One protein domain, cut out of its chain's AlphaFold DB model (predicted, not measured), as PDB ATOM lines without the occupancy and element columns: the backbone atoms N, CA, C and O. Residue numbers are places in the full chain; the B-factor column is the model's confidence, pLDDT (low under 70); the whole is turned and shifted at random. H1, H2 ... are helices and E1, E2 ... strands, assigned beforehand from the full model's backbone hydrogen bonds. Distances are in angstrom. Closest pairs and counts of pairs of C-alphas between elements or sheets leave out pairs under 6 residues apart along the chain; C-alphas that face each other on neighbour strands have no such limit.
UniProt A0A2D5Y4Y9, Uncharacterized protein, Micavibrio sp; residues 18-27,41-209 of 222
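AT A GLANCE: This is residues 18 to 27 and 41 to 209 of the 222 residues of an uncharacterized protein of Micavibrio sp (UniProt A0A2D5Y4Y9). What does the domain look like? It is a rod made mainly by four long helices, H2, H4, H5 and H7, in an up-and-down bundle, each running against the one before it in the chain, with a small three-stranded sheet at one end and H3 and H6 at the other. The bundle is only partly aligned, with H2 beside H7 and H4 beside H5 while H5 crosses H2 and H7 more steeply, and short H1 packs on the side of H5. What is it built of, and how large is it? The printed part has 179 residues with seven named helices and three named strands, in the order H1 E1 H2 H3 H4 E2 E3 H5 H6 H7; the sheet runs E1 E3 E2, antiparallel throughout, and the class is mostly helix. It is only just compact, close to loose, with a radius of gyration of the C-alphas of 19.0 A and spans of 61 by 28 by 26 A.

HOW THE PARTS SIT: How are the strands paired? The inner strand E3, residues 122 to 126, is antiparallel to the edge strand E1, residues 42 to 46, at 148 degrees, and N 43 and O 125 are within hydrogen-bond range at 2.8 A. E3 also forms a hairpin with the other edge strand E2, residues 116 to 118, antiparallel at 133 degrees, with N 118 and O 122 2.8 A apart. Which helices reach the sheet? H2, residues 47 to 71, only grazes it with residues 47 to 51, and H5, residues 127 to 152, only grazes it with residues 127 to 130. H7, residues 176 to 198, only grazes it with residues 192 to 196, and is only just on it, with 5 pairs of C-alphas within 10 A. How do the long helices stand? H2 and H7 touch at a shallow tilt of 14 degrees, opposite ways, their closest C-alphas being those of Leu 63 and Pro 178, 5.1 A apart. The hub H5 touches four helices, among them H4, residues 93 to 108, at a shallow tilt of 20 degrees, opposite ways, closest at the C-alphas of Tyr 103 and Lys 139, 6.7 A. H5 touches H7 at a steep tilt of 43 degrees, opposite ways, closest at the C-alphas of Ile 144 and Ser 179, 5.9 A. Where are the other helices, and how are the helix backbones formed? H1, residues 20 to 27, touches H5 at residues 137 to 146 of H5 alone, at a steep tilt of 46 degrees, closest at the C-alphas of Pro 20 and His 142, 4.8 A. H3, residues 74 to 85, and H6, residues 156 to 165, only just touch, with 3 pairs of C-alphas within 8 A, the closest being those of Ala 83 and His 159 at 6.9 A. In H1 to H7 every O i to N i+4 pair is within hydrogen-bond range.

IN THESE COORDINATES: Where do the named elements begin and end? H1 begins at C-alpha 20 (23.459, -51.736, -6.518), and H7 ends at C-alpha 198 (-0.265, -43.876, -17.494). How long are the longer helices? From first to last C-alpha H5 measures 37.4 A, H2 36.4 A, H7 33.3 A and H4 22.2 A. How long are the strands? E1 measures 13.5 A, E3 13.3 A and E2 6.3 A.

THE WHOLE: How far does it reach? The two C-alphas farthest apart, those of Leu 86 and Gly 119, are 62.8 A apart. Is anything missing? Residues 28 to 40 are not printed, and C-alphas 27 and 41 are 23.5 A apart across the cut; of the links that are printed whole, none is long. Where is confidence low? The mean pLDDT of the printed part is 84.6, and residue 169 and residues 203 to 209 are under 70.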
ATOM      1  N   THR A  18      20.946 -54.892  -1.091       81.06
ATOM      2  CA  THR A  18      22.418 -54.823  -1.084       81.06
ATOM      3  C   THR A  18      23.030 -54.908  -2.485       81.06
ATOM      4  O   THR A  18      24.241 -54.783  -2.624       81.06
ATOM      5  N   ASP A  19      22.219 -55.101  -3.533       81.81
ATOM      6  CA  ASP A  19      22.685 -55.172  -4.923       81.81
ATOM      7  C   ASP A  19      22.480 -53.813  -5.631       81.81
ATOM      8  O   ASP A  19      21.346 -53.451  -5.987       81.81
ATOM      9  N   PRO A  20      23.559 -53.043  -5.876       80.94
ATOM     10  CA  PRO A  20      23.459 -51.736  -6.518       80.94
ATOM     11  C   PRO A  20      22.955 -51.822  -7.964       80.94
ATOM     12  O   PRO A  20      22.285 -50.894  -8.431       80.94
ATOM     13  N   GLU A  21      23.222 -52.918  -8.680       83.06
ATOM     14  CA  GLU A  21      22.749 -53.128 -10.049       83.06
ATOM     15  C   GLU A  21      21.264 -53.490 -10.073       83.06
ATOM     16  O   GLU A  21      20.526 -53.050 -10.959       83.06
ATOM     17  N   ALA A  22      20.790 -54.283  -9.110       81.56
ATOM     18  CA  ALA A  22      19.367 -54.585  -8.977       81.56
ATOM     19  C   ALA A  22      18.551 -53.342  -8.614       81.56
ATOM     20  O   ALA A  22      17.522 -53.093  -9.249       81.56
ATOM     21  N   LEU A  23      19.033 -52.525  -7.671       79.06
ATOM     22  CA  LEU A  23      18.417 -51.234  -7.364       79.06
ATOM     23  C   LEU A  23      18.442 -50.313  -8.590       79.06
ATOM     24  O   LEU A  23      17.401 -49.782  -8.982       79.06
ATOM     25  N   SER A  24      19.591 -50.188  -9.262       81.50
ATOM     26  CA  SER A  24      19.713 -49.349 -10.460       81.50
ATOM     27  C   SER A  24      18.761 -49.787 -11.575       81.50
ATOM     28  O   SER A  24      18.178 -48.937 -12.234       81.50
ATOM     29  N   ARG A  25      18.512 -51.088 -11.769       78.69
ATOM     30  CA  ARG A  25      17.535 -51.571 -12.767       78.69
ATOM     31  C   ARG A  25      16.099 -51.123 -12.488       78.69
ATOM     32  O   ARG A  25      15.328 -50.965 -13.433       78.69
ATOM     33  N   ILE A  26      15.725 -50.926 -11.224       75.44
ATOM     34  CA  ILE A  26      14.400 -50.404 -10.855       75.44
ATOM     35  C   ILE A  26      14.348 -48.891 -11.041       75.44
ATOM     36  O   ILE A  26      13.396 -48.363 -11.621       75.44
ATOM     37  N   PHE A  27      15.349 -48.207 -10.488       73.94
ATOM     38  CA  PHE A  27      15.323 -46.764 -10.282       73.94
ATOM     39  C   PHE A  27      15.898 -45.966 -11.451       73.94
ATOM     40  O   PHE A  27      15.547 -44.805 -11.630       73.94
ATOM     41  N   ARG A  41      19.524 -28.383 -25.456       71.06
ATOM     42  CA  ARG A  41      18.268 -29.140 -25.480       71.06
ATOM     43  C   ARG A  41      17.560 -29.001 -24.136       71.06
ATOM     44  O   ARG A  41      18.174 -29.008 -23.073       71.06
ATOM     45  N   THR A  42      16.249 -28.828 -24.198       76.12
ATOM     46  CA  THR A  42      15.375 -28.675 -23.037       76.12
ATOM     47  C   THR A  42      14.353 -29.797 -23.044       76.12
ATOM     48  O   THR A  42      13.812 -30.109 -24.101       76.12
ATOM     49  N   VAL A  43      14.050 -30.330 -21.866       78.44
ATOM     50  CA  VAL A  43      12.980 -31.293 -21.635       78.44
ATOM     51  C   VAL A  43      11.830 -30.661 -20.848       78.44
ATOM     52  O   VAL A  43      12.021 -29.719 -20.072       78.44
ATOM     53  N   TYR A  44      10.624 -31.193 -21.040       79.44
ATOM     54  CA  TYR A  44       9.444 -30.815 -20.264       79.44
ATOM     55  C   TYR A  44       9.045 -31.955 -19.340       79.44
ATOM     56  O   TYR A  44       8.737 -33.043 -19.817       79.44
ATOM     57  N   ALA A  45       8.988 -31.694 -18.039       80.44
ATOM     58  CA  ALA A  45       8.576 -32.673 -17.041       80.44
ATOM     59  C   ALA A  45       7.324 -32.204 -16.290       80.44
ATOM     60  O   ALA A  45       7.166 -30.996 -16.095       80.44
ATOM     61  N   PRO A  46       6.430 -33.106 -15.846       86.25
ATOM     62  CA  PRO A  46       5.418 -32.756 -14.853       86.25
ATOM     63  C   PRO A  46       6.086 -32.158 -13.610       86.25
ATOM     64  O   PRO A  46       7.089 -32.698 -13.135       86.25
ATOM     65  N   ALA A  47       5.541 -31.054 -13.093       87.69
ATOM     66  CA  ALA A  47       6.108 -30.363 -11.932       87.69
ATOM     67  C   ALA A  47       6.245 -31.308 -10.726       87.69
ATOM     68  O   ALA A  47       7.278 -31.335 -10.074       87.69
ATOM     69  N   GLU A  48       5.255 -32.182 -10.529       89.00
ATOM     70  CA  GLU A  48       5.209 -33.149  -9.429       89.00
ATOM     71  C   GLU A  48       6.390 -34.134  -9.447       89.00
ATOM     72  O   GLU A  48       6.828 -34.613  -8.407       89.00
ATOM     73  N   VAL A  49       6.898 -34.457 -10.636       86.94
ATOM     74  CA  VAL A  49       8.014 -35.396 -10.796       86.94
ATOM     75  C   VAL A  49       9.337 -34.663 -10.640       86.94
ATOM     76  O   VAL A  49      10.253 -35.191 -10.020       86.94
ATOM     77  N   TYR A  50       9.426 -33.438 -11.164       87.81
ATOM     78  CA  TYR A  50      10.590 -32.580 -10.962       87.81
ATOM     79  C   TYR A  50      10.838 -32.309  -9.476       87.81
ATOM     80  O   TYR A  50      11.956 -32.510  -9.007       87.81
ATOM     81  N   ASP A  51       9.789 -31.944  -8.736       89.88
ATOM     82  CA  ASP A  51       9.871 -31.691  -7.297       89.88
ATOM     83  C   ASP A  51      10.401 -32.929  -6.550       89.88
ATOM     84  O   ASP A  51      11.315 -32.817  -5.741       89.88
ATOM     85  N   LEU A  52       9.930 -34.134  -6.897       90.56
ATOM     86  CA  LEU A  52      10.404 -35.386  -6.289       90.56
ATOM     87  C   LEU A  52      11.874 -35.719  -6.603       90.56
ATOM     88  O   LEU A  52      12.574 -36.284  -5.756       90.56
ATOM     89  N   TYR A  53      12.364 -35.379  -7.798       88.44
ATOM     90  CA  TYR A  53      13.792 -35.501  -8.118       88.44
ATOM     91  C   TYR A  53      14.640 -34.526  -7.296       88.44
ATOM     92  O   TYR A  53      15.736 -34.881  -6.864       88.44
ATOM     93  N   TRP A  54      14.133 -33.323  -7.040       89.75
ATOM     94  CA  TRP A  54      14.836 -32.343  -6.218       89.75
ATOM     95  C   TRP A  54      14.800 -32.709  -4.729       89.75
ATOM     96  O   TRP A  54      15.831 -32.659  -4.065       89.75
ATOM     97  N   ASP A  55      13.679 -33.243  -4.236       92.88
ATOM     98  CA  ASP A  55      13.596 -33.859  -2.906       92.88
ATOM     99  C   ASP A  55      14.601 -35.017  -2.765       92.88
ATOM    100  O   ASP A  55      15.223 -35.201  -1.718       92.88
ATOM    101  N   THR A  56      14.791 -35.805  -3.831       92.50
ATOM    102  CA  THR A  56      15.797 -36.879  -3.874       92.50
ATOM    103  C   THR A  56      17.213 -36.326  -3.730       92.50
ATOM    104  O   THR A  56      18.011 -36.895  -2.987       92.50
ATOM    105  N   TYR A  57      17.523 -35.218  -4.404       92.94
ATOM    106  CA  TYR A  57      18.807 -34.531  -4.270       92.94
ATOM    107  C   TYR A  57      19.033 -33.987  -2.853       92.94
ATOM    108  O   TYR A  57      20.074 -34.256  -2.252       92.94
ATOM    109  N   ASP A  58      18.040 -33.321  -2.264       93.31
ATOM    110  CA  ASP A  58      18.140 -32.796  -0.898       93.31
ATOM    111  C   ASP A  58      18.347 -33.914   0.136       93.31
ATOM    112  O   ASP A  58      19.134 -33.778   1.079       93.31
ATOM    113  N   LEU A  59      17.669 -35.053  -0.032       95.56
ATOM    114  CA  LEU A  59      17.860 -36.227   0.822       95.56
ATOM    115  C   LEU A  59      19.238 -36.873   0.626       95.56
ATOM    116  O   LEU A  59      19.833 -37.322   1.605       95.56
ATOM    117  N   ALA A  60      19.762 -36.890  -0.599       95.38
ATOM    118  CA  ALA A  60      21.106 -37.377  -0.898       95.38
ATOM    119  C   ALA A  60      22.191 -36.521  -0.221       95.38
ATOM    120  O   ALA A  60      23.113 -37.061   0.395       95.38
ATOM    121  N   MET A  61      22.030 -35.194  -0.235       94.44
ATOM    122  CA  MET A  61      22.899 -34.268   0.501       94.44
ATOM    123  C   MET A  61      22.869 -34.539   2.011       94.44
ATOM    124  O   MET A  61      23.918 -34.700   2.633       94.44
ATOM    125  N   ARG A  62      21.674 -34.694   2.602       94.31
ATOM    126  CA  ARG A  62      21.525 -35.032   4.033       94.31
ATOM    127  C   ARG A  62      22.123 -36.389   4.390       94.31
ATOM    128  O   ARG A  62      22.650 -36.559   5.492       94.31
ATOM    129  N   LEU A  63      22.026 -37.368   3.490       95.50
ATOM    130  CA  LEU A  63      22.670 -38.664   3.665       95.50
ATOM    131  C   LEU A  63      24.190 -38.495   3.726       95.50
ATOM    132  O   LEU A  63      24.803 -38.976   4.677       95.50
ATOM    133  N   ALA A  64      24.786 -37.777   2.773       94.69
ATOM    134  CA  ALA A  64      26.224 -37.525   2.755       94.69
ATOM    135  C   ALA A  64      26.709 -36.828   4.042       94.69
ATOM    136  O   ALA A  64      27.671 -37.282   4.660       94.69
ATOM    137  N   GLU A  65      25.993 -35.800   4.504       93.94
ATOM    138  CA  GLU A  65      26.275 -35.115   5.776       93.94
ATOM    139  C   GLU A  65      26.171 -36.054   6.986       93.94
ATOM    140  O   GLU A  65      26.983 -35.997   7.912       93.94
ATOM    141  N   SER A  66      25.182 -36.950   6.983       94.12
ATOM    142  CA  SER A  66      24.997 -37.922   8.065       94.12
ATOM    143  C   SER A  66      26.117 -38.960   8.099       94.12
ATOM    144  O   SER A  66      26.534 -39.367   9.182       94.12
ATOM    145  N   ILE A  67      26.627 -39.375   6.935       93.19
ATOM    146  CA  ILE A  67      27.784 -40.274   6.843       93.19
ATOM    147  C   ILE A  67      29.042 -39.570   7.360       93.19
ATOM    148  O   ILE A  67      29.751 -40.142   8.187       93.19
ATOM    149  N   ASP A  68      29.283 -38.318   6.962       92.06
ATOM    150  CA  ASP A  68      30.396 -37.516   7.492       92.06
ATOM    151  C   ASP A  68      30.326 -37.401   9.020       92.06
ATOM    152  O   ASP A  68      31.331 -37.594   9.704       92.06
ATOM    153  N   ALA A  69      29.135 -37.148   9.572       92.62
ATOM    154  CA  ALA A  69      28.941 -37.059  11.014       92.62
ATOM    155  C   ALA A  69      29.271 -38.381  11.733       92.62
ATOM    156  O   ALA A  69      29.859 -38.352  12.813       92.62
ATOM    157  N   VAL A  70      28.922 -39.533  11.146       89.81
ATOM    158  CA  VAL A  70      29.290 -40.865  11.665       89.81
ATOM    159  C   VAL A  70      30.801 -41.078  11.618       89.81
ATOM    160  O   VAL A  70      31.396 -41.491  12.614       89.81
ATOM    161  N   MET A  71      31.437 -40.762  10.489       88.56
ATOM    162  CA  MET A  71      32.880 -40.947  10.311       88.56
ATOM    163  C   MET A  71      33.710 -40.018  11.205       88.56
ATOM    164  O   MET A  71      34.785 -40.404  11.652       88.56
ATOM    165  N   ALA A  72      33.207 -38.819  11.500       90.81
ATOM    166  CA  ALA A  72      33.860 -37.850  12.377       90.81
ATOM    167  C   ALA A  72      33.580 -38.075  13.875       90.81
ATOM    168  O   ALA A  72      34.085 -37.325  14.709       90.81
ATOM    169  N   ASN A  73      32.744 -39.052  14.242       91.31
ATOM    170  CA  ASN A  73      32.384 -39.284  15.637       91.31
ATOM    171  C   ASN A  73      33.423 -40.171  16.343       91.31
ATOM    172  O   ASN A  73      33.508 -41.367  16.075       91.31
ATOM    173  N   ASP A  74      34.165 -39.598  17.293       90.12
ATOM    174  CA  ASP A  74      35.232 -40.301  18.023       90.12
ATOM    175  C   ASP A  74      34.744 -41.554  18.768       90.12
ATOM    176  O   ASP A  74      35.419 -42.580  18.756       90.12
ATOM    177  N   GLU A  75      33.564 -41.500  19.399       88.75
ATOM    178  CA  GLU A  75      32.977 -42.656  20.098       88.75
ATOM    179  C   GLU A  75      32.671 -43.786  19.107       88.75
ATOM    180  O   GLU A  75      32.958 -44.953  19.369       88.75
ATOM    181  N   HIS A  76      32.146 -43.438  17.932       89.12
ATOM    182  CA  HIS A  76      31.887 -44.380  16.854       89.12
ATOM    183  C   HIS A  76      33.168 -45.066  16.377       89.12
ATOM    184  O   HIS A  76      33.195 -46.290  16.248       89.12
ATOM    185  N   GLN A  77      34.234 -44.288  16.156       89.19
ATOM    186  CA  GLN A  77      35.525 -44.824  15.726       89.19
ATOM    187  C   GLN A  77      36.135 -45.741  16.795       89.19
ATOM    188  O   GLN A  77      36.601 -46.828  16.467       89.19
ATOM    189  N   GLN A  78      36.041 -45.374  18.078       88.81
ATOM    190  CA  GLN A  78      36.508 -46.219  19.184       88.81
ATOM    191  C   GLN A  78      35.772 -47.561  19.247       88.81
ATOM    192  O   GLN A  78      36.413 -48.594  19.432       88.81
ATOM    193  N   ILE A  79      34.447 -47.564  19.059       87.38
ATOM    194  CA  ILE A  79      33.659 -48.806  19.020       87.38
ATOM    195  C   ILE A  79      34.099 -49.680  17.839       87.38
ATOM    196  O   ILE A  79      34.258 -50.887  18.005       87.38
ATOM    197  N   ILE A  80      34.327 -49.093  16.658       89.06
ATOM    198  CA  ILE A  80      34.822 -49.831  15.484       89.06
ATOM    199  C   ILE A  80      36.214 -50.424  15.749       89.06
ATOM    200  O   ILE A  80      36.457 -51.584  15.417       89.06
ATOM    201  N   ASP A  81      37.124 -49.665  16.353       89.88
ATOM    202  CA  ASP A  81      38.482 -50.134  16.632       89.88
ATOM    203  C   ASP A  81      38.507 -51.242  17.691       89.88
ATOM    204  O   ASP A  81      39.212 -52.244  17.526       89.88
ATOM    205  N   GLU A  82      37.696 -51.120  18.747       89.44
ATOM    206  CA  GLU A  82      37.541 -52.175  19.750       89.44
ATOM    207  C   GLU A  82      36.973 -53.443  19.108       89.44
ATOM    208  O   GLU A  82      37.557 -54.522  19.247       89.44
ATOM    209  N   ALA A  83      35.902 -53.316  18.323       89.12
ATOM    210  CA  ALA A  83      35.320 -54.417  17.568       89.12
ATOM    211  C   ALA A  83      36.361 -55.119  16.682       89.12
ATOM    212  O   ALA A  83      36.464 -56.350  16.677       89.12
ATOM    213  N   ARG A  84      37.189 -54.345  15.975       90.25
ATOM    214  CA  ARG A  84      38.229 -54.884  15.094       90.25
ATOM    215  C   ARG A  84      39.293 -55.629  15.898       90.25
ATOM    216  O   ARG A  84      39.715 -56.711  15.499       90.25
ATOM    217  N   SER A  85      39.683 -55.095  17.057       91.00
ATOM    218  CA  SER A  85      40.647 -55.737  17.961       91.00
ATOM    219  C   SER A  85      40.147 -57.074  18.523       91.00
ATOM    220  O   SER A  85      40.939 -57.981  18.773       91.00
ATOM    221  N   LEU A  86      38.826 -57.214  18.664       89.81
ATOM    222  CA  LEU A  86      38.151 -58.435  19.103       89.81
ATOM    223  C   LEU A  86      37.931 -59.447  17.964       89.81
ATOM    224  O   LEU A  86      37.426 -60.541  18.215       89.81
ATOM    225  N   GLY A  87      38.331 -59.112  16.733       89.31
ATOM    226  CA  GLY A  87      38.250 -59.994  15.570       89.31
ATOM    227  C   GLY A  87      36.877 -60.040  14.900       89.31
ATOM    228  O   GLY A  87      36.618 -60.986  14.158       89.31
ATOM    229  N   TYR A  88      36.005 -59.058  15.157       88.62
ATOM    230  CA  TYR A  88      34.753 -58.926  14.412       88.62
ATOM    231  C   TYR A  88      35.034 -58.549  12.958       88.62
ATOM    232  O   TYR A  88      35.902 -57.719  12.674       88.62
ATOM    233  N   ASP A  89      34.257 -59.134  12.051       89.19
ATOM    234  CA  ASP A  89      34.239 -58.728  10.648       89.19
ATOM    235  C   ASP A  89      33.478 -57.400  10.519       89.19
ATOM    236  O   ASP A  89      32.312 -57.304  10.906       89.19
ATOM    237  N   LEU A  90      34.149 -56.349  10.057       88.75
ATOM    238  CA  LEU A  90      33.652 -54.971  10.059       88.75
ATOM    239  C   LEU A  90      33.905 -54.308   8.710       88.75
ATOM    240  O   LEU A  90      34.812 -54.736   7.997       88.75
ATOM    241  N   PRO A  91      33.194 -53.206   8.414       86.06
ATOM    242  CA  PRO A  91      33.390 -52.473   7.181       86.06
ATOM    243  C   PRO A  91      34.828 -52.036   6.932       86.06
ATOM    244  O   PRO A  91      35.536 -51.585   7.848       86.06
ATOM    245  N   ASP A  92      35.234 -52.110   5.663       86.69
ATOM    246  CA  ASP A  92      36.461 -51.471   5.200       86.69
ATOM    247  C   ASP A  92      36.240 -49.956   5.147       86.69
ATOM    248  O   ASP A  92      35.698 -49.395   4.191       86.69
ATOM    249  N   MET A  93      36.650 -49.292   6.226       83.69
ATOM    250  CA  MET A  93      36.453 -47.858   6.409       83.69
ATOM    251  C   MET A  93      37.259 -47.006   5.426       83.69
ATOM    252  O   MET A  93      36.868 -45.866   5.189       83.69
ATOM    253  N   GLU A  94      38.361 -47.507   4.862       86.31
ATOM    254  CA  GLU A  94      39.146 -46.737   3.891       86.31
ATOM    255  C   GLU A  94      38.469 -46.773   2.522       86.31
ATOM    256  O   GLU A  94      38.186 -45.715   1.960       86.31
ATOM    257  N   MET A  95      38.075 -47.961   2.053       87.25
ATOM    258  CA  MET A  95      37.278 -48.078   0.826       87.25
ATOM    259  C   MET A  95      35.955 -47.311   0.932       87.25
ATOM    260  O   MET A  95      35.551 -46.616   0.003       87.25
ATOM    261  N   PHE A  96      35.284 -47.386   2.084       88.62
ATOM    262  CA  PHE A  96      34.028 -46.668   2.294       88.62
ATOM    263  C   PHE A  96      34.203 -45.140   2.236       88.62
ATOM    264  O   PHE A  96      33.367 -44.448   1.655       88.62
ATOM    265  N   LYS A  97      35.301 -44.589   2.775       89.12
ATOM    266  CA  LYS A  97      35.604 -43.149   2.665       89.12
ATOM    267  C   LYS A  97      35.814 -42.715   1.216       89.12
ATOM    268  O   LYS A  97      35.354 -41.634   0.845       89.12
ATOM    269  N   GLU A  98      36.490 -43.531   0.409       90.94
ATOM    270  CA  GLU A  98      36.688 -43.254  -1.019       90.94
ATOM    271  C   GLU A  98      35.347 -43.208  -1.766       90.94
ATOM    272  O   GLU A  98      35.072 -42.241  -2.482       90.94
ATOM    273  N   ASP A  99      34.468 -44.187  -1.527       90.25
ATOM    274  CA  ASP A  99      33.122 -44.226  -2.111       90.25
ATOM    275  C   ASP A  99      32.297 -42.983  -1.729       90.25
ATOM    276  O   ASP A  99      31.636 -42.369  -2.576       90.25
ATOM    277  N   VAL A 100      32.356 -42.570  -0.458       92.12
ATOM    278  CA  VAL A 100      31.659 -41.375   0.041       92.12
ATOM    279  C   VAL A 100      32.223 -40.100  -0.583       92.12
ATOM    280  O   VAL A 100      31.455 -39.207  -0.944       92.12
ATOM    281  N   ALA A 101      33.541 -40.005  -0.769       92.12
ATOM    282  CA  ALA A 101      34.162 -38.861  -1.432       92.12
ATOM    283  C   ALA A 101      33.701 -38.731  -2.894       92.12
ATOM    284  O   ALA A 101      33.313 -37.637  -3.315       92.12
ATOM    285  N   LEU A 102      33.662 -39.840  -3.642       91.69
ATOM    286  CA  LEU A 102      33.155 -39.862  -5.020       91.69
ATOM    287  C   LEU A 102      31.668 -39.493  -5.088       91.69
ATOM    288  O   LEU A 102      31.248 -38.761  -5.985       91.69
ATOM    289  N   TYR A 103      30.870 -39.975  -4.135       94.25
ATOM    290  CA  TYR A 103      29.451 -39.643  -4.041       94.25
ATOM    291  C   TYR A 103      29.224 -38.150  -3.770       94.25
ATOM    292  O   TYR A 103      28.434 -37.508  -4.459       94.25
ATOM    293  N   LYS A 104      29.975 -37.568  -2.829       94.25
ATOM    294  CA  LYS A 104      29.921 -36.133  -2.515       94.25
ATOM    295  C   LYS A 104      30.352 -35.264  -3.687       94.25
ATOM    296  O   LYS A 104      29.733 -34.232  -3.929       94.25
ATOM    297  N   GLN A 105      31.387 -35.676  -4.416       92.75
ATOM    298  CA  GLN A 105      31.810 -34.968  -5.620       92.75
ATOM    299  C   GLN A 105      30.700 -34.973  -6.676       92.75
ATOM    300  O   GLN A 105      30.354 -33.915  -7.190       92.75
ATOM    301  N   ALA A 106      30.076 -36.130  -6.920       90.62
ATOM    302  CA  ALA A 106      28.961 -36.229  -7.857       90.62
ATOM    303  C   ALA A 106      27.781 -35.324  -7.467       90.62
ATOM    304  O   ALA A 106      27.171 -34.728  -8.344       90.62
ATOM    305  N   LEU A 107      27.478 -35.188  -6.171       92.12
ATOM    306  CA  LEU A 107      26.448 -34.261  -5.688       92.12
ATOM    307  C   LEU A 107      26.833 -32.793  -5.912       92.12
ATOM    308  O   LEU A 107      25.999 -32.005  -6.343       92.12
ATOM    309  N   ALA A 108      28.091 -32.433  -5.644       90.94
ATOM    310  CA  ALA A 108      28.586 -31.067  -5.808       90.94
ATOM    311  C   ALA A 108      28.623 -30.605  -7.276       90.94
ATOM    312  O   ALA A 108      28.514 -29.407  -7.542       90.94
ATOM    313  N   ASP A 109      28.764 -31.543  -8.214       88.06
ATOM    314  CA  ASP A 109      28.775 -31.261  -9.650       88.06
ATOM    315  C   ASP A 109      27.370 -30.938 -10.204       88.06
ATOM    316  O   ASP A 109      27.255 -30.327 -11.272       88.06
ATOM    317  N   ILE A 110      26.298 -31.280  -9.475       86.94
ATOM    318  CA  ILE A 110      24.920 -30.959  -9.865       86.94
ATOM    319  C   ILE A 110      24.678 -29.469  -9.642       86.94
ATOM    320  O   ILE A 110      24.581 -28.981  -8.515       86.94
ATOM    321  N   GLN A 111      24.540 -28.721 -10.736       78.75
ATOM    322  CA  GLN A 111      24.265 -27.292 -10.644       78.75
ATOM    323  C   GLN A 111      22.833 -27.044 -10.152       78.75
ATOM    324  O   GLN A 111      21.884 -27.544 -10.765       78.75
ATOM    325  N   PRO A 112      22.638 -26.222  -9.102       71.81
ATOM    326  CA  PRO A 112      21.308 -25.822  -8.682       71.81
ATOM    327  C   PRO A 112      20.569 -25.143  -9.832       71.81
ATOM    328  O   PRO A 112      21.030 -24.139 -10.380       71.81
ATOM    329  N   TYR A 113      19.405 -25.677 -10.189       76.56
ATOM    330  CA  TYR A 113      18.595 -25.149 -11.274       76.56
ATOM    331  C   TYR A 113      17.208 -24.770 -10.758       76.56
ATOM    332  O   TYR A 113      16.532 -25.546 -10.088       76.56
ATOM    333  N   THR A 114      16.777 -23.548 -11.066       74.00
ATOM    334  CA  THR A 114      15.394 -23.122 -10.836       74.00
ATOM    335  C   THR A 114      14.622 -23.346 -12.121       74.00
ATOM    336  O   THR A 114      14.857 -22.655 -13.111       74.00
ATOM    337  N   ALA A 115      13.715 -24.320 -12.116       78.38
ATOM    338  CA  ALA A 115      12.946 -24.626 -13.306       78.38
ATOM    339  C   ALA A 115      11.906 -23.553 -13.625       78.38
ATOM    340  O   ALA A 115      11.193 -23.052 -12.755       78.38
ATOM    341  N   GLU A 116      11.801 -23.218 -14.909       82.56
ATOM    342  CA  GLU A 116      10.773 -22.308 -15.398       82.56
ATOM    343  C   GLU A 116       9.452 -23.067 -15.542       82.56
ATOM    344  O   GLU A 116       9.384 -24.113 -16.197       82.56
ATOM    345  N   LEU A 117       8.379 -22.527 -14.964       78.69
ATOM    346  CA  LEU A 117       7.042 -23.084 -15.142       78.69
ATOM    347  C   LEU A 117       6.612 -22.954 -16.607       78.69
ATOM    348  O   LEU A 117       6.465 -21.861 -17.154       78.69
ATOM    349  N   SER A 118       6.335 -24.096 -17.224       75.62
ATOM    350  CA  SER A 118       5.610 -24.183 -18.481       75.62
ATOM    351  C   SER A 118       4.121 -24.342 -18.163       75.62
ATOM    352  O   SER A 118       3.721 -25.122 -17.299       75.62
ATOM    353  N   GLY A 119       3.253 -23.583 -18.838       74.62
ATOM    354  CA  GLY A 119       1.810 -23.659 -18.576       74.62
ATOM    355  C   GLY A 119       1.264 -25.100 -18.625       74.62
ATOM    356  O   GLY A 119       1.744 -25.911 -19.419       74.62
ATOM    357  N   ARG A 120       0.206 -25.369 -17.839       77.75
ATOM    358  CA  ARG A 120      -0.454 -26.685 -17.640       77.75
ATOM    359  C   ARG A 120       0.290 -27.686 -16.735       77.75
ATOM    360  O   ARG A 120       0.153 -28.888 -16.927       77.75
ATOM    361  N   GLY A 121       1.026 -27.205 -15.729       82.31
ATOM    362  CA  GLY A 121       1.620 -28.068 -14.693       82.31
ATOM    363  C   GLY A 121       2.882 -28.804 -15.147       82.31
ATOM    364  O   GLY A 121       3.138 -29.921 -14.703       82.31
ATOM    365  N   PHE A 122       3.638 -28.199 -16.061       85.12
ATOM    366  CA  PHE A 122       4.928 -28.704 -16.516       85.12
ATOM    367  C   PHE A 122       6.030 -27.721 -16.138       85.12
ATOM    368  O   PHE A 122       5.789 -26.527 -15.974       85.12
ATOM    369  N   VAL A 123       7.255 -28.208 -16.062       86.81
ATOM    370  CA  VAL A 123       8.452 -27.397 -15.885       86.81
ATOM    371  C   VAL A 123       9.410 -27.621 -17.040       86.81
ATOM    372  O   VAL A 123       9.431 -28.685 -17.660       86.81
ATOM    373  N   LYS A 124      10.175 -26.580 -17.345       85.06
ATOM    374  CA  LYS A 124      11.178 -26.554 -18.396       85.06
ATOM    375  C   LYS A 124      12.558 -26.785 -17.775       85.06
ATOM    376  O   LYS A 124      13.010 -25.973 -16.966       85.06
ATOM    377  N   VAL A 125      13.222 -27.874 -18.161       83.25
ATOM    378  CA  VAL A 125      14.486 -28.324 -17.554       83.25
ATOM    379  C   VAL A 125      15.552 -28.527 -18.641       83.25
ATOM    380  O   VAL A 125      15.258 -29.148 -19.659       83.25
ATOM    381  N   PRO A 126      16.785 -28.018 -18.482       82.56
ATOM    382  CA  PRO A 126      17.883 -28.322 -19.385       82.56
ATOM    383  C   PRO A 126      18.161 -29.823 -19.399       82.56
ATOM    384  O   PRO A 126      18.148 -30.475 -18.356       82.56
ATOM    385  N   MET A 127      18.461 -30.370 -20.575       79.69
ATOM    386  CA  MET A 127      18.783 -31.790 -20.723       79.69
ATOM    387  C   MET A 127      19.979 -32.199 -19.850       79.69
ATOM    388  O   MET A 127      20.011 -33.319 -19.353       79.69
ATOM    389  N   THR A 128      20.938 -31.296 -19.625       80.38
ATOM    390  CA  THR A 128      22.072 -31.527 -18.716       80.38
ATOM    391  C   THR A 128      21.598 -31.805 -17.292       80.38
ATOM    392  O   THR A 128      21.908 -32.855 -16.754       80.38
ATOM    393  N   ILE A 129      20.728 -30.956 -16.741       84.19
ATOM    394  CA  ILE A 129      20.160 -31.142 -15.397       84.19
ATOM    395  C   ILE A 129      19.327 -32.425 -15.318       84.19
ATOM    396  O   ILE A 129      19.389 -33.157 -14.335       84.19
ATOM    397  N   ALA A 130      18.554 -32.733 -16.364       80.56
ATOM    398  CA  ALA A 130      17.784 -33.973 -16.410       80.56
ATOM    399  C   ALA A 130      18.682 -35.224 -16.409       80.56
ATOM    400  O   ALA A 130      18.322 -36.222 -15.786       80.56
ATOM    401  N   ARG A 131      19.845 -35.167 -17.074       80.81
ATOM    402  CA  ARG A 131      20.868 -36.222 -17.042       80.81
ATOM    403  C   ARG A 131      21.514 -36.346 -15.676       80.81
ATOM    404  O   ARG A 131      21.564 -37.450 -15.151       80.81
ATOM    405  N   ASP A 132      21.929 -35.228 -15.099       84.56
ATOM    406  CA  ASP A 132      22.574 -35.198 -13.789       84.56
ATOM    407  C   ASP A 132      21.653 -35.806 -12.717       84.56
ATOM    408  O   ASP A 132      22.089 -36.599 -11.887       84.56
ATOM    409  N   LEU A 133      20.347 -35.521 -12.791       82.94
ATOM    410  CA  LEU A 133      19.331 -36.109 -11.916       82.94
ATOM    411  C   LEU A 133      19.064 -37.603 -12.166       82.94
ATOM    412  O   LEU A 133      18.762 -38.332 -11.222       82.94
ATOM    413  N   ASP A 134      19.169 -38.083 -13.406       80.44
ATOM    414  CA  ASP A 134      19.066 -39.520 -13.707       80.44
ATOM    415  C   ASP A 134      20.308 -40.280 -13.214       80.44
ATOM    416  O   ASP A 134      20.196 -41.324 -12.568       80.44
ATOM    417  N   ASP A 135      21.495 -39.719 -13.439       84.19
ATOM    418  CA  ASP A 135      22.757 -40.278 -12.958       84.19
ATOM    419  C   ASP A 135      22.825 -40.248 -11.421       84.19
ATOM    420  O   ASP A 135      23.299 -41.207 -10.805       84.19
ATOM    421  N   LEU A 136      22.253 -39.222 -10.780       87.62
ATOM    422  CA  LEU A 136      22.078 -39.160  -9.330       87.62
ATOM    423  C   LEU A 136      21.295 -40.363  -8.790       87.62
ATOM    424  O   LEU A 136      21.690 -40.928  -7.771       87.62
ATOM    425  N   MET A 137      20.229 -40.809  -9.465       86.75
ATOM    426  CA  MET A 137      19.480 -42.001  -9.035       86.75
ATOM    427  C   MET A 137      20.381 -43.235  -8.997       86.75
ATOM    428  O   MET A 137      20.321 -44.006  -8.040       86.75
ATOM    429  N   GLN A 138      21.263 -43.396  -9.989       86.94
ATOM    430  CA  GLN A 138      22.248 -44.475  -9.982       86.94
ATOM    431  C   GLN A 138      23.211 -44.330  -8.801       86.94
ATOM    432  O   GLN A 138      23.424 -45.282  -8.053       86.94
ATOM    433  N   LYS A 139      23.786 -43.142  -8.603       91.00
ATOM    434  CA  LYS A 139      24.722 -42.898  -7.496       91.00
ATOM    435  C   LYS A 139      24.076 -43.165  -6.135       91.00
ATOM    436  O   LYS A 139      24.700 -43.798  -5.287       91.00
ATOM    437  N   ASN A 140      22.809 -42.792  -5.968       92.81
ATOM    438  CA  ASN A 140      22.025 -43.093  -4.774       92.81
ATOM    439  C   ASN A 140      21.832 -44.602  -4.582       92.81
ATOM    440  O   ASN A 140      22.048 -45.093  -3.478       92.81
ATOM    441  N   CYS A 141      21.496 -45.357  -5.637       90.00
ATOM    442  CA  CYS A 141      21.410 -46.821  -5.558       90.00
ATOM    443  C   CYS A 141      22.719 -47.447  -5.073       90.00
ATOM    444  O   CYS A 141      22.690 -48.313  -4.203       90.00
ATOM    445  N   HIS A 142      23.852 -46.994  -5.614       90.81
ATOM    446  CA  HIS A 142      25.168 -47.480  -5.208       90.81
ATOM    447  C   HIS A 142      25.462 -47.173  -3.737       90.81
ATOM    448  O   HIS A 142      25.834 -48.080  -2.997       90.81
ATOM    449  N   MET A 143      25.245 -45.932  -3.294       93.94
ATOM    450  CA  MET A 143      25.514 -45.540  -1.908       93.94
ATOM    451  C   MET A 143      24.594 -46.261  -0.911       93.94
ATOM    452  O   MET A 143      25.061 -46.772   0.104       93.94
ATOM    453  N   ILE A 144      23.298 -46.377  -1.217       91.44
ATOM    454  CA  ILE A 144      22.335 -47.113  -0.380       91.44
ATOM    455  C   ILE A 144      22.734 -48.588  -0.267       91.44
ATOM    456  O   ILE A 144      22.792 -49.117   0.844       91.44
ATOM    457  N   ALA A 145      23.032 -49.240  -1.396       88.12
ATOM    458  CA  ALA A 145      23.464 -50.634  -1.402       88.12
ATOM    459  C   ALA A 145      24.739 -50.821  -0.581       88.12
ATOM    460  O   ALA A 145      24.800 -51.741   0.227       88.12
ATOM    461  N   ARG A 146      25.714 -49.914  -0.726       89.56
ATOM    462  CA  ARG A 146      26.970 -49.942   0.026       89.56
ATOM    463  C   ARG A 146      26.732 -49.854   1.529       89.56
ATOM    464  O   ARG A 146      27.249 -50.675   2.274       89.56
ATOM    465  N   ILE A 147      25.912 -48.905   1.982       89.25
ATOM    466  CA  ILE A 147      25.589 -48.744   3.408       89.25
ATOM    467  C   ILE A 147      24.900 -49.990   3.957       89.25
ATOM    468  O   ILE A 147      25.210 -50.430   5.064       89.25
ATOM    469  N   PHE A 148      23.961 -50.564   3.205       86.69
ATOM    470  CA  PHE A 148      23.272 -51.772   3.637       86.69
ATOM    471  C   PHE A 148      24.180 -52.996   3.642       86.69
ATOM    472  O   PHE A 148      24.157 -53.733   4.622       86.69
ATOM    473  N   ASP A 149      24.992 -53.194   2.611       85.06
ATOM    474  CA  ASP A 149      25.978 -54.270   2.550       85.06
ATOM    475  C   ASP A 149      26.923 -54.195   3.758       85.06
ATOM    476  O   ASP A 149      26.973 -55.115   4.575       85.06
ATOM    477  N   GLU A 150      27.532 -53.031   3.976       85.69
ATOM    478  CA  GLU A 150      28.470 -52.812   5.074       85.69
ATOM    479  C   GLU A 150      27.808 -52.935   6.453       85.69
ATOM    480  O   GLU A 150      28.395 -53.478   7.385       85.69
ATOM    481  N   CYS A 151      26.555 -52.510   6.624       83.81
ATOM    482  CA  CYS A 151      25.869 -52.650   7.911       83.81
ATOM    483  C   CYS A 151      25.355 -54.074   8.181       83.81
ATOM    484  O   CYS A 151      25.281 -54.485   9.345       83.81
ATOM    485  N   TYR A 152      24.921 -54.802   7.147       80.25
ATOM    486  CA  TYR A 152      24.150 -56.040   7.300       80.25
ATOM    487  C   TYR A 152      24.909 -57.319   6.960       80.25
ATOM    488  O   TYR A 152      24.570 -58.358   7.536       80.25
ATOM    489  N   ASN A 153      25.886 -57.258   6.053       82.19
ATOM    490  CA  ASN A 153      26.703 -58.407   5.670       82.19
ATOM    491  C   ASN A 153      27.989 -58.516   6.497       82.19
ATOM    492  O   ASN A 153      28.551 -59.606   6.577       82.19
ATOM    493  N   THR A 154      28.372 -57.453   7.208       84.44
ATOM    494  CA  THR A 154      29.395 -57.496   8.262       84.44
ATOM    495  C   THR A 154      28.767 -57.730   9.647       84.44
ATOM    496  O   THR A 154      27.548 -57.861   9.821       84.44
ATOM    497  N   GLU A 155      29.593 -57.771  10.691       84.94
ATOM    498  CA  GLU A 155      29.159 -57.860  12.086       84.94
ATOM    499  C   GLU A 155      28.925 -56.500  12.754       84.94
ATOM    500  O   GLU A 155      28.590 -56.456  13.942       84.94
ATOM    501  N   TYR A 156      28.991 -55.405  11.990       85.56
ATOM    502  CA  TYR A 156      28.793 -54.033  12.462       85.56
ATOM    503  C   TYR A 156      27.535 -53.878  13.332       85.56
ATOM    504  O   TYR A 156      27.618 -53.543  14.517       85.56
ATOM    505  N   LEU A 157      26.348 -54.207  12.807       83.69
ATOM    506  CA  LEU A 157      25.105 -54.057  13.574       83.69
ATOM    507  C   LEU A 157      25.015 -54.998  14.778       83.69
ATOM    508  O   LEU A 157      24.404 -54.641  15.789       83.69
ATOM    509  N   LYS A 158      25.607 -56.197  14.695       81.50
ATOM    510  CA  LYS A 158      25.631 -57.137  15.827       81.50
ATOM    511  C   LYS A 158      26.431 -56.546  16.981       81.50
ATOM    512  O   LYS A 158      25.984 -56.617  18.127       81.50
ATOM    513  N   HIS A 159      27.572 -55.945  16.665       82.12
ATOM    514  CA  HIS A 159      28.470 -55.365  17.644       82.12
ATOM    515  C   HIS A 159      27.861 -54.118  18.301       82.12
ATOM    516  O   HIS A 159      27.722 -54.070  19.523       82.12
ATOM    517  N   PHE A 160      27.331 -53.173  17.520       79.88
ATOM    518  CA  PHE A 160      26.634 -52.003  18.076       79.88
ATOM    519  C   PHE A 160      25.394 -52.387  18.912       79.88
ATOM    520  O   PHE A 160      25.098 -51.763  19.937       79.88
ATOM    521  N   ALA A 161      24.679 -53.455  18.540       77.75
ATOM    522  CA  ALA A 161      23.572 -53.973  19.344       77.75
ATOM    523  C   ALA A 161      24.032 -54.600  20.673       77.75
ATOM    524  O   ALA A 161      23.291 -54.526  21.659       77.75
ATOM    525  N   PHE A 162      25.224 -55.206  20.719       80.12
ATOM    526  CA  PHE A 162      25.820 -55.714  21.956       80.12
ATOM    527  C   PHE A 162      26.105 -54.573  22.941       80.12
ATOM    528  O   PHE A 162      25.622 -54.643  24.069       80.12
ATOM    529  N   TYR A 163      26.750 -53.481  22.509       74.88
ATOM    530  CA  TYR A 163      27.008 -52.309  23.370       74.88
ATOM    531  C   TYR A 163      25.728 -51.766  23.991       74.88
ATOM    532  O   TYR A 163      25.632 -51.595  25.210       74.88
ATOM    533  N   ARG A 164      24.694 -51.600  23.158       74.50
ATOM    534  CA  ARG A 164      23.386 -51.122  23.610       74.50
ATOM    535  C   ARG A 164      22.756 -52.034  24.665       74.50
ATOM    536  O   ARG A 164      22.146 -51.534  25.610       74.50
ATOM    537  N   LYS A 165      22.882 -53.356  24.516       78.62
ATOM    538  CA  LYS A 165      22.367 -54.344  25.484       78.62
ATOM    539  C   LYS A 165      23.192 -54.393  26.769       78.62
ATOM    540  O   LYS A 165      22.621 -54.626  27.830       78.62
ATOM    541  N   SER A 166      24.490 -54.119  26.682       77.75
ATOM    542  CA  SER A 166      25.419 -54.053  27.816       77.75
ATOM    543  C   SER A 166      25.291 -52.766  28.646       77.75
ATOM    544  O   SER A 166      26.044 -52.570  29.594       77.75
ATOM    545  N   GLY A 167      24.326 -51.893  28.327       76.06
ATOM    546  CA  GLY A 167      24.047 -50.658  29.069       76.06
ATOM    547  C   GLY A 167      24.739 -49.411  28.514       76.06
ATOM    548  O   GLY A 167      24.443 -48.308  28.975       76.06
ATOM    549  N   PHE A 168      25.580 -49.553  27.487       74.81
ATOM    550  CA  PHE A 168      26.198 -48.431  26.781       74.81
ATOM    551  C   PHE A 168      25.233 -47.895  25.725       74.81
ATOM    552  O   PHE A 168      25.055 -48.469  24.651       74.81
ATOM    553  N   ARG A 169      24.548 -46.791  26.034       67.75
ATOM    554  CA  ARG A 169      23.691 -46.110  25.056       67.75
ATOM    555  C   ARG A 169      24.559 -45.287  24.103       67.75
ATOM    556  O   ARG A 169      24.773 -44.111  24.362       67.75
ATOM    557  N   TYR A 170      24.988 -45.889  22.996       71.69
ATOM    558  CA  TYR A 170      25.495 -45.120  21.861       71.69
ATOM    559  C   TYR A 170      24.358 -44.243  21.313       71.69
ATOM    560  O   TYR A 170      23.327 -44.756  20.866       71.69
ATOM    561  N   MET A 171      24.528 -42.925  21.411       74.12
ATOM    562  CA  MET A 171      23.575 -41.902  20.945       74.12
ATOM    563  C   MET A 171      24.151 -41.072  19.791       74.12
ATOM    564  O   MET A 171      23.600 -40.024  19.454       74.12
ATOM    565  N   GLY A 172      25.273 -41.514  19.217       74.12
ATOM    566  CA  GLY A 172      25.932 -40.818  18.125       74.12
ATOM    567  C   GLY A 172      25.102 -40.800  16.833       74.12
ATOM    568  O   GLY A 172      24.037 -41.426  16.743       74.12
ATOM    569  N   PRO A 173      25.576 -40.058  15.821       80.50
ATOM    570  CA  PRO A 173      24.892 -39.926  14.542       80.50
ATOM    571  C   PRO A 173      24.693 -41.288  13.863       80.50
ATOM    572  O   PRO A 173      25.388 -42.265  14.157       80.50
ATOM    573  N   ASN A 174      23.709 -41.355  12.961       82.75
ATOM    574  CA  ASN A 174      23.428 -42.535  12.150       82.75
ATOM    575  C   ASN A 174      23.125 -42.134  10.702       82.75
ATOM    576  O   ASN A 174      22.452 -41.137  10.463       82.75
ATOM    577  N   ALA A 175      23.585 -42.949   9.753       86.50
ATOM    578  CA  ALA A 175      23.289 -42.785   8.330       86.50
ATOM    579  C   ALA A 175      22.176 -43.729   7.831       86.50
ATOM    580  O   ALA A 175      21.697 -43.586   6.708       86.50
ATOM    581  N   LEU A 176      21.721 -44.676   8.664       86.88
ATOM    582  CA  LEU A 176      20.715 -45.671   8.275       86.88
ATOM    583  C   LEU A 176      19.337 -45.056   8.024       86.88
ATOM    584  O   LEU A 176      18.720 -45.377   7.011       86.88
ATOM    585  N   GLN A 177      18.852 -44.171   8.904       88.50
ATOM    586  CA  GLN A 177      17.553 -43.528   8.682       88.50
ATOM    587  C   GLN A 177      17.575 -42.619   7.437       88.50
ATOM    588  O   GLN A 177      16.711 -42.812   6.584       88.50
ATOM    589  N   PRO A 178      18.581 -41.738   7.240       92.88
ATOM    590  CA  PRO A 178      18.732 -40.988   5.990       92.88
ATOM    591  C   PRO A 178      18.784 -41.872   4.733       92.88
ATOM    592  O   PRO A 178      18.188 -41.525   3.716       92.88
ATOM    593  N   SER A 179      19.434 -43.040   4.804       91.75
ATOM    594  CA  SER A 179      19.487 -43.996   3.683       91.75
ATOM    595  C   SER A 179      18.106 -44.563   3.345       91.75
ATOM    596  O   SER A 179      17.737 -44.667   2.175       91.75
ATOM    597  N   VAL A 180      17.319 -44.912   4.368       88.75
ATOM    598  CA  VAL A 180      15.939 -45.389   4.202       88.75
ATOM    599  C   VAL A 180      15.039 -44.278   3.661       88.75
ATOM    600  O   VAL A 180      14.243 -44.533   2.760       88.75
ATOM    601  N   ASP A 181      15.172 -43.053   4.170       92.00
ATOM    602  CA  ASP A 181      14.383 -41.904   3.718       92.00
ATOM    603  C   ASP A 181      14.642 -41.605   2.236       92.00
ATOM    604  O   ASP A 181      13.692 -41.447   1.462       92.00
ATOM    605  N   LEU A 182      15.915 -41.617   1.821       94.38
ATOM    606  CA  LEU A 182      16.314 -41.471   0.423       94.38
ATOM    607  C   LEU A 182      15.706 -42.577  -0.449       94.38
ATOM    608  O   LEU A 182      15.062 -42.286  -1.458       94.38
ATOM    609  N   LEU A 183      15.828 -43.839  -0.034       90.38
ATOM    610  CA  LEU A 183      15.273 -44.979  -0.764       90.38
ATOM    611  C   LEU A 183      13.751 -44.888  -0.927       90.38
ATOM    612  O   LEU A 183      13.216 -45.129  -2.012       90.38
ATOM    613  N   LEU A 184      13.033 -44.512   0.134       90.44
ATOM    614  CA  LEU A 184      11.587 -44.317   0.077       90.44
ATOM    615  C   LEU A 184      11.209 -43.180  -0.876       90.44
ATOM    616  O   LEU A 184      10.206 -43.299  -1.587       90.44
ATOM    617  N   ASN A 185      11.996 -42.105  -0.930       92.81
ATOM    618  CA  ASN A 185      11.757 -41.026  -1.880       92.81
ATOM    619  C   ASN A 185      12.033 -41.447  -3.327       92.81
ATOM    620  O   ASN A 185      11.239 -41.139  -4.215       92.81
ATOM    621  N   MET A 186      13.072 -42.246  -3.570       90.50
ATOM    622  CA  MET A 186      13.323 -42.840  -4.888       90.50
ATOM    623  C   MET A 186      12.149 -43.730  -5.333       90.50
ATOM    624  O   MET A 186      11.698 -43.643  -6.476       90.50
ATOM    625  N   VAL A 187      11.569 -44.523  -4.420       88.88
ATOM    626  CA  VAL A 187      10.345 -45.308  -4.686       88.88
ATOM    627  C   VAL A 187       9.154 -44.412  -5.019       88.88
ATOM    628  O   VAL A 187       8.399 -44.721  -5.944       88.88
ATOM    629  N   ARG A 188       8.960 -43.309  -4.289       90.62
ATOM    630  CA  ARG A 188       7.897 -42.332  -4.586       90.62
ATOM    631  C   ARG A 188       8.089 -41.700  -5.961       90.62
ATOM    632  O   ARG A 188       7.127 -41.641  -6.719       90.62
ATOM    633  N   THR A 189       9.321 -41.324  -6.292       89.62
ATOM    634  CA  THR A 189       9.700 -40.733  -7.581       89.62
ATOM    635  C   THR A 189       9.314 -41.659  -8.731       89.62
ATOM    636  O   THR A 189       8.540 -41.266  -9.599       89.62
ATOM    637  N   ILE A 190       9.725 -42.932  -8.695       85.38
ATOM    638  CA  ILE A 190       9.371 -43.902  -9.748       85.38
ATOM    639  C   ILE A 190       7.864 -44.149  -9.835       85.38
ATOM    640  O   ILE A 190       7.313 -44.227 -10.934       85.38
ATOM    641  N   LYS A 191       7.166 -44.246  -8.698       87.69
ATOM    642  CA  LYS A 191       5.705 -44.422  -8.697       87.69
ATOM    643  C   LYS A 191       4.980 -43.232  -9.318       87.69
ATOM    644  O   LYS A 191       3.986 -43.432 -10.018       87.69
ATOM    645  N   GLU A 192       5.458 -42.014  -9.078       89.50
ATOM    646  CA  GLU A 192       4.882 -40.822  -9.696       89.50
ATOM    647  C   GLU A 192       5.176 -40.787 -11.199       89.50
ATOM    648  O   GLU A 192       4.256 -40.540 -11.975       89.50
ATOM    649  N   ILE A 193       6.387 -41.159 -11.634       84.69
ATOM    650  CA  ILE A 193       6.710 -41.339 -13.062       84.69
ATOM    651  C   ILE A 193       5.734 -42.322 -13.719       84.69
ATOM    652  O   ILE A 193       5.148 -42.015 -14.757       84.69
ATOM    653  N   ASP A 194       5.497 -43.482 -13.101       84.31
ATOM    654  CA  ASP A 194       4.562 -44.489 -13.615       84.31
ATOM    655  C   ASP A 194       3.127 -43.962 -13.709       84.31
ATOM    656  O   ASP A 194       2.406 -44.245 -14.671       84.31
ATOM    657  N   LYS A 195       2.695 -43.185 -12.714       87.62
ATOM    658  CA  LYS A 195       1.376 -42.550 -12.698       87.62
ATOM    659  C   LYS A 195       1.239 -41.518 -13.819       87.62
ATOM    660  O   LYS A 195       0.235 -41.539 -14.532       87.62
ATOM    661  N   GLN A 196       2.234 -40.655 -14.006       85.31
ATOM    662  CA  GLN A 196       2.222 -39.637 -15.059       85.31
ATOM    663  C   GLN A 196       2.345 -40.261 -16.456       85.31
ATOM    664  O   GLN A 196       1.709 -39.783 -17.399       85.31
ATOM    665  N   ALA A 197       3.074 -41.374 -16.586       82.12
ATOM    666  CA  ALA A 197       3.161 -42.133 -17.829       82.12
ATOM    667  C   ALA A 197       1.824 -42.768 -18.222       82.12
ATOM    668  O   ALA A 197       1.396 -42.642 -19.368       82.12
ATOM    669  N   LYS A 198       1.101 -43.367 -17.266       83.62
ATOM    670  CA  LYS A 198      -0.265 -43.876 -17.494       83.62
ATOM    671  C   LYS A 198      -1.251 -42.778 -17.894       83.62
ATOM    672  O   LYS A 198      -2.194 -43.050 -18.625       83.62
ATOM    673  N   ALA A 199      -1.034 -41.552 -17.422       82.94
ATOM    674  CA  ALA A 199      -1.833 -40.387 -17.786       82.94
ATOM    675  C   ALA A 199      -1.420 -39.748 -19.130       82.94
ATOM    676  O   ALA A 199      -1.978 -38.718 -19.499       82.94
ATOM    677  N   GLY A 200      -0.418 -40.294 -19.832       77.69
ATOM    678  CA  GLY A 200       0.105 -39.730 -21.083       77.69
ATOM    679  C   GLY A 200       0.854 -38.400 -20.916       77.69
ATOM    680  O   GLY A 200       1.206 -37.765 -21.907       77.69
ATOM    681  N   ARG A 201       1.119 -37.967 -19.674       76.06
ATOM    682  CA  ARG A 201       1.825 -36.713 -19.352       76.06
ATOM    683  C   ARG A 201       3.345 -36.867 -19.354       76.06
ATOM    684  O   ARG A 201       4.054 -35.870 -19.287       76.06
ATOM    685  N   GLN A 202       3.847 -38.098 -19.399       72.00
ATOM    686  CA  GLN A 202       5.268 -38.403 -19.286       72.00
ATOM    687  C   GLN A 202       5.615 -39.687 -20.049       72.00
ATOM    688  O   GLN A 202       4.789 -40.586 -20.185       72.00
ATOM    689  N   ARG A 203       6.851 -39.798 -20.544       68.25
ATOM    690  CA  ARG A 203       7.388 -41.082 -21.015       68.25
ATOM    691  C   ARG A 203       7.990 -41.871 -19.845       68.25
ATOM    692  O   ARG A 203       8.501 -41.250 -18.919       68.25
ATOM    693  N   PRO A 204       8.013 -43.216 -19.893       63.22
ATOM    694  CA  PRO A 204       8.558 -44.046 -18.809       63.22
ATOM    695  C   PRO A 204      10.012 -43.747 -18.405       63.22
ATOM    696  O   PRO A 204      10.410 -44.127 -17.305       63.22
ATOM    697  N   ASN A 205      10.777 -43.071 -19.269       62.88
ATOM    698  CA  ASN A 205      12.172 -42.700 -19.048       62.88
ATOM    699  C   ASN A 205      12.282 -41.164 -18.991       62.88
ATOM    700  O   ASN A 205      11.866 -40.490 -19.936       62.88
ATOM    701  N   TRP A 206      12.863 -40.624 -17.915       57.62
ATOM    702  CA  TRP A 206      13.019 -39.178 -17.658       57.62
ATOM    703  C   TRP A 206      13.785 -38.460 -18.778       57.62
ATOM    704  O   TRP A 206      13.323 -37.483 -19.358       57.62
ATOM    705  N   ALA A 207      14.904 -39.056 -19.172       53.03
ATOM    706  CA  ALA A 207      15.744 -38.712 -20.312       53.03
ATOM    707  C   ALA A 207      15.028 -38.622 -21.672       53.03
ATOM    708  O   ALA A 207      15.435 -37.876 -22.558       53.03
ATOM    709  N   ALA A 208      13.971 -39.419 -21.860       50.84
ATOM    710  CA  ALA A 208      13.258 -39.518 -23.130       50.84
ATOM    711  C   ALA A 208      12.208 -38.410 -23.306       50.84
ATOM    712  O   ALA A 208      11.410 -38.473 -24.247       50.84
ATOM    713  N   LEU A 209      12.180 -37.417 -22.409       53.91
ATOM    714  CA  LEU A 209      11.301 -36.253 -22.462       53.91
ATOM    715  C   LEU A 209      11.717 -35.289 -23.592       53.91
ATOM    716  O   LEU A 209      12.177 -34.185 -23.366       53.91
TER     717      LEU A 209